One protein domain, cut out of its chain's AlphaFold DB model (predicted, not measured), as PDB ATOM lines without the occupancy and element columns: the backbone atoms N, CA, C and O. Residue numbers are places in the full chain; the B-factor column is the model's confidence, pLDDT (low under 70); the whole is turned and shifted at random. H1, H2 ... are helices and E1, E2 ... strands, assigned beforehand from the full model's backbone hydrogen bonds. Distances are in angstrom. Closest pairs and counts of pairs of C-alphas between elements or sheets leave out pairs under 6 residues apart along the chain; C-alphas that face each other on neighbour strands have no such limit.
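Overview. This is residues 513 to 555 of the 690 residues of an uncharacterized protein of Madurella mycetomatis (UniProt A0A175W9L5). Little of this domain is regular structure: it is mostly loops, with a very short ribbon of two strands, E1 and E2, and helix H1 toward one end, and the tiny helix H2 among the loops of residues 535 to 555 toward the other. The printed part has 43 residues, 16 in named elements, in the order E1, H1, E2, H2; the class is mixed and the sheet, E1 - E2, antiparallel. It is compact, with a radius of gyration of the C-alphas of 9.4 A and spans of 25 by 18 by 12 A.

Arrangement. Start at E1, residues 514 to 516, and look across to E2, residues 532 to 534: they are antiparallel at 135 degrees, with N 516 and O 532 2.9 A apart and N 532 and O 516 3.0 A apart, within hydrogen-bond range. Between them in the chain is H1, residues 525 to 530, where every O i to N i+4 pair is within hydrogen-bond range. H2, residues 544 to 547, is too short for such a pair; it is apart from E1 and H1.

Along the chain. Find C-alpha 514 at (-27.522, 40.738, 23.158), where E1 begins its 6.2 A. H1 spans 8.8 A and E2 6.4 A; H2 runs 5.2 A to C-alpha 547 at (-39.672, 41.034, 16.231).

Size, cuts and confidence. The C-alphas farthest apart, of Pro 525 and Thr 555, are 26.4 A apart. The printed part has no cut, the link from H1 to E2 is tight, and no link is long. No printed residue is under 70 in pLDDT.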
ATOM      1  N   LYS A 513     -28.857  39.308  27.396       86.16
ATOM      2  CA  LYS A 513     -28.923  40.568  26.672       86.16
ATOM      3  C   LYS A 513     -27.900  40.487  25.554       86.16
ATOM      4  O   LYS A 513     -26.713  40.327  25.810       86.16
ATOM      5  N   GLU A 514     -28.374  40.658  24.335       87.94
ATOM      6  CA  GLU A 514     -27.522  40.738  23.158       87.94
ATOM      7  C   GLU A 514     -27.205  42.210  22.881       87.94
ATOM      8  O   GLU A 514     -27.994  43.110  23.203       87.94
ATOM      9  N   TYR A 515     -26.033  42.488  22.313       92.45
ATOM     10  CA  TYR A 515     -25.722  43.843  21.877       92.45
ATOM     11  C   TYR A 515     -26.442  44.135  20.562       92.45
ATOM     12  O   TYR A 515     -26.221  43.473  19.548       92.45
ATOM     13  N   HIS A 516     -27.278  45.164  20.559       93.51
ATOM     14  CA  HIS A 516     -27.982  45.624  19.373       93.51
ATOM     15  C   HIS A 516     -27.322  46.887  18.823       93.51
ATOM     16  O   HIS A 516     -27.176  47.884  19.531       93.51
ATOM     17  N   GLU A 517     -26.969  46.870  17.538       91.62
ATOM     18  CA  GLU A 517     -26.448  48.049  16.844       91.62
ATOM     19  C   GLU A 517     -27.487  49.185  16.782       91.62
ATOM     20  O   GLU A 517     -28.697  48.922  16.761       91.62
ATOM     21  N   PRO A 518     -27.052  50.460  16.730       93.60
ATOM     22  CA  PRO A 518     -27.960  51.585  16.527       93.60
ATOM     23  C   PRO A 518     -28.811  51.403  15.259       93.60
ATOM     24  O   PRO A 518     -28.292  51.287  14.153       93.60
ATOM     25  N   ASN A 519     -30.136  51.415  15.405       91.46
ATOM     26  CA  ASN A 519     -31.086  51.325  14.296       91.46
ATOM     27  C   ASN A 519     -32.221  52.331  14.504       91.46
ATOM     28  O   ASN A 519     -32.818  52.399  15.580       91.46
ATOM     29  N   ARG A 520     -32.567  53.090  13.458       93.47
ATOM     30  CA  ARG A 520     -33.669  54.070  13.486       93.47
ATOM     31  C   ARG A 520     -35.017  53.449  13.864       93.47
ATOM     32  O   ARG A 520     -35.877  54.160  14.372       93.47
ATOM     33  N   ALA A 521     -35.184  52.147  13.643       91.71
ATOM     34  CA  ALA A 521     -36.409  51.415  13.934       91.71
ATOM     35  C   ALA A 521     -36.555  50.973  15.407       91.71
ATOM     36  O   ALA A 521     -37.589  50.407  15.762       91.71
ATOM     37  N   TRP A 522     -35.564  51.219  16.275       92.26
ATOM     38  CA  TRP A 522     -35.687  50.906  17.703       92.26
ATOM     39  C   TRP A 522     -36.706  51.810  18.408       92.26
ATOM     40  O   TRP A 522     -36.797  52.992  18.082       92.26
ATOM     41  N   PRO A 523     -37.456  51.313  19.406       88.88
ATOM     42  CA  PRO A 523     -38.514  52.096  20.041       88.88
ATOM     43  C   PRO A 523     -37.972  53.323  20.789       88.88
ATOM     44  O   PRO A 523     -38.491  54.421  20.594       88.88
ATOM     45  N   LEU A 524     -36.894  53.181  21.570       91.13
ATOM     46  CA  LEU A 524     -36.350  54.275  22.382       91.13
ATOM     47  C   LEU A 524     -35.328  55.138  21.615       91.13
ATOM     48  O   LEU A 524     -34.411  54.586  21.002       91.13
ATOM     49  N   PRO A 525     -35.379  56.485  21.720       92.31
ATOM     50  CA  PRO A 525     -34.411  57.380  21.071       92.31
ATOM     51  C   PRO A 525     -32.948  57.072  21.419       92.31
ATOM     52  O   PRO A 525     -32.077  57.120  20.552       92.31
ATOM     53  N   LYS A 526     -32.675  56.685  22.672       91.54
ATOM     54  CA  LYS A 526     -31.324  56.318  23.131       91.54
ATOM     55  C   LYS A 526     -30.768  55.108  22.362       91.54
ATOM     56  O   LYS A 526     -29.602  55.125  21.971       91.54
ATOM     57  N   TRP A 527     -31.606  54.110  22.078       92.28
ATOM     58  CA  TRP A 527     -31.237  52.905  21.323       92.28
ATOM     59  C   TRP A 527     -31.023  53.198  19.839       92.28
ATOM     60  O   TRP A 527     -30.113  52.639  19.233       92.28
ATOM     61  N   ARG A 528     -31.799  54.127  19.265       94.24
ATOM     62  CA  ARG A 528     -31.622  54.561  17.868       94.24
ATOM     63  C   ARG A 528     -30.259  55.199  17.619       94.24
ATOM     64  O   ARG A 528     -29.703  55.027  16.543       94.24
ATOM     65  N   ILE A 529     -29.748  55.942  18.601       92.96
ATOM     66  CA  ILE A 529     -28.501  56.707  18.474       92.96
ATOM     67  C   ILE A 529     -27.281  55.850  18.822       92.96
ATOM     68  O   ILE A 529     -26.237  55.999  18.195       92.96
ATOM     69  N   ARG A 530     -27.380  54.987  19.842       91.89
ATOM     70  CA  ARG A 530     -26.199  54.339  20.440       91.89
ATOM     71  C   ARG A 530     -26.194  52.822  20.407       91.89
ATOM     72  O   ARG A 530     -25.147  52.248  20.677       91.89
ATOM     73  N   GLY A 531     -27.316  52.181  20.091       93.14
ATOM     74  CA  GLY A 531     -27.436  50.756  20.360       93.14
ATOM     75  C   GLY A 531     -27.362  50.474  21.865       93.14
ATOM     76  O   GLY A 531     -27.661  51.358  22.682       93.14
ATOM     77  N   GLY A 532     -26.992  49.247  22.236       91.98
ATOM     78  CA  GLY A 532     -26.809  48.830  23.630       91.98
ATOM     79  C   GLY A 532     -27.187  47.375  23.909       91.98
ATOM     80  O   GLY A 532     -27.590  46.636  23.017       91.98
ATOM     81  N   TRP A 533     -27.041  46.976  25.173       93.67
ATOM     82  CA  TRP A 533     -27.305  45.618  25.650       93.67
ATOM     83  C   TRP A 533     -28.726  45.506  26.204       93.67
ATOM     84  O   TRP A 533     -29.025  46.028  27.284       93.67
ATOM     85  N   TRP A 534     -29.610  44.821  25.482       91.94
ATOM     86  CA  TRP A 534     -30.957  44.491  25.957       91.94
ATOM     87  C   TRP A 534     -31.445  43.184  25.331       91.94
ATOM     88  O   TRP A 534     -30.763  42.573  24.520       91.94
ATOM     89  N   LYS A 535     -32.623  42.724  25.751       91.97
ATOM     90  CA  LYS A 535     -33.318  41.591  25.141       91.97
ATOM     91  C   LYS A 535     -34.536  42.144  24.411       91.97
ATOM     92  O   LYS A 535     -35.331  42.861  25.024       91.97
ATOM     93  N   CYS A 536     -34.673  41.887  23.110       92.63
ATOM     94  CA  CYS A 536     -35.863  42.307  22.370       92.63
ATOM     95  C   CYS A 536     -37.116  41.672  22.979       92.63
ATOM     96  O   CYS A 536     -37.126  40.485  23.306       92.63
ATOM     97  N   ARG A 537     -38.194  42.453  23.088       90.59
ATOM     98  CA  ARG A 537     -39.497  41.935  23.516       90.59
ATOM     99  C   ARG A 537     -40.004  40.887  22.521       90.59
ATOM    100  O   ARG A 537     -39.863  41.053  21.307       90.59
ATOM    101  N   SER A 538     -40.601  39.824  23.049       88.55
ATOM    102  CA  SER A 538     -41.371  38.838  22.288       88.55
ATOM    103  C   SER A 538     -42.850  39.232  22.326       88.55
ATOM    104  O   SER A 538     -43.324  39.687  23.362       88.55
ATOM    105  N   GLY A 539     -43.589  39.049  21.229       88.58
ATOM    106  CA  GLY A 539     -45.044  39.255  21.193       88.58
ATOM    107  C   GLY A 539     -45.531  40.328  20.207       88.58
ATOM    108  O   GLY A 539     -44.725  40.969  19.528       88.58
ATOM    109  N   PRO A 540     -46.858  40.510  20.090       90.99
ATOM    110  CA  PRO A 540     -47.470  41.430  19.125       90.99
ATOM    111  C   PRO A 540     -47.190  42.910  19.431       90.99
ATOM    112  O   PRO A 540     -47.111  43.712  18.502       90.99
ATOM    113  N   GLU A 541     -46.964  43.256  20.703       90.75
ATOM    114  CA  GLU A 541     -46.634  44.618  21.155       90.75
ATOM    115  C   GLU A 541     -45.184  45.031  20.859       90.75
ATOM    116  O   GLU A 541     -44.823  46.206  20.960       90.75
ATOM    117  N   ALA A 542     -44.329  44.078  20.482       90.26
ATOM    118  CA  ALA A 542     -42.957  44.370  20.110       90.26
ATOM    119  C   ALA A 542     -42.912  45.119  18.767       90.26
ATOM    120  O   ALA A 542     -43.612  44.789  17.796       90.26
ATOM    121  N   SER A 543     -42.043  46.128  18.690       90.67
ATOM    122  CA  SER A 543     -41.816  46.882  17.456       90.67
ATOM    123  C   SER A 543     -41.391  45.939  16.314       90.67
ATOM    124  O   SER A 543     -40.793  44.888  16.566       90.67
ATOM    125  N   PRO A 544     -41.656  46.276  15.037       90.41
ATOM    126  CA  PRO A 544     -41.244  45.435  13.912       90.41
ATOM    127  C   PRO A 544     -39.742  45.111  13.905       90.41
ATOM    128  O   PRO A 544     -39.351  44.032  13.466       90.41
ATOM    129  N   ALA A 545     -38.906  46.020  14.420       91.14
ATOM    130  CA  ALA A 545     -37.470  45.804  14.584       91.14
ATOM    131  C   ALA A 545     -37.151  44.770  15.671       91.14
ATOM    132  O   ALA A 545     -36.350  43.870  15.431       91.14
ATOM    133  N   GLU A 546     -37.810  44.855  16.834       92.76
ATOM    134  CA  GLU A 546     -37.657  43.872  17.915       92.76
ATOM    135  C   GLU A 546     -38.061  42.474  17.445       92.76
ATOM    136  O   GLU A 546     -37.297  41.539  17.643       92.76
ATOM    137  N   ARG A 547     -39.194  42.334  16.743       90.28
ATOM    138  CA  ARG A 547     -39.672  41.034  16.231       90.28
ATOM    139  C   ARG A 547     -38.768  40.409  15.169       90.28
ATOM    140  O   ARG A 547     -38.731  39.191  15.043       90.28
ATOM    141  N   ARG A 548     -38.063  41.229  14.386       89.89
ATOM    142  CA  ARG A 548     -37.146  40.774  13.324       89.89
ATOM    143  C   ARG A 548     -35.710  40.584  13.811       89.89
ATOM    144  O   ARG A 548     -34.840  40.247  13.007       89.89
ATOM    145  N   CYS A 549     -35.432  40.836  15.089       90.98
ATOM    146  CA  CYS A 549     -34.082  40.738  15.606       90.98
ATOM    147  C   CYS A 549     -33.612  39.278  15.645       90.98
ATOM    148  O   CYS A 549     -34.068  38.495  16.472       90.98
ATOM    149  N   LYS A 550     -32.649  38.936  14.782       89.69
ATOM    150  CA  LYS A 550     -32.067  37.588  14.696       89.69
ATOM    151  C   LYS A 550     -31.251  37.185  15.930       89.69
ATOM    152  O   LYS A 550     -31.035  35.997  16.120       89.69
ATOM    153  N   LEU A 551     -30.801  38.160  16.726       89.23
ATOM    154  CA  LEU A 551     -30.017  37.922  17.941       89.23
ATOM    155  C   LEU A 551     -30.909  37.392  19.071       89.23
ATOM    156  O   LEU A 551     -30.638  36.339  19.629       89.23
ATOM    157  N   CYS A 552     -32.023  38.076  19.359       89.56
ATOM    158  CA  CYS A 552     -32.938  37.670  20.433       89.56
ATOM    159  C   CYS A 552     -34.003  36.659  19.998       89.56
ATOM    160  O   CYS A 552     -34.487  35.897  20.831       89.56
ATOM    161  N   HIS A 553     -34.369  36.652  18.713       88.64
ATOM    162  CA  HIS A 553     -35.321  35.707  18.126       88.64
ATOM    163  C   HIS A 553     -34.622  34.932  17.010       88.64
ATOM    164  O   HIS A 553     -34.871  35.204  15.827       88.64
ATOM    165  N   PRO A 554     -33.711  33.998  17.347       81.43
ATOM    166  CA  PRO A 554     -33.088  33.144  16.352       81.43
ATOM    167  C   PRO A 554     -34.203  32.425  15.596       81.43
ATOM    168  O   PRO A 554     -34.930  31.596  16.145       81.43
ATOM    169  N   THR A 555     -34.385  32.804  14.331       74.79
ATOM    170  CA  THR A 555     -35.344  32.147  13.446       74.79
ATOM    171  C   THR A 555     -34.983  30.663  13.452       74.79
ATOM    172  O   THR A 555     -33.795  30.376  13.280       74.79
TER     173      THR A 555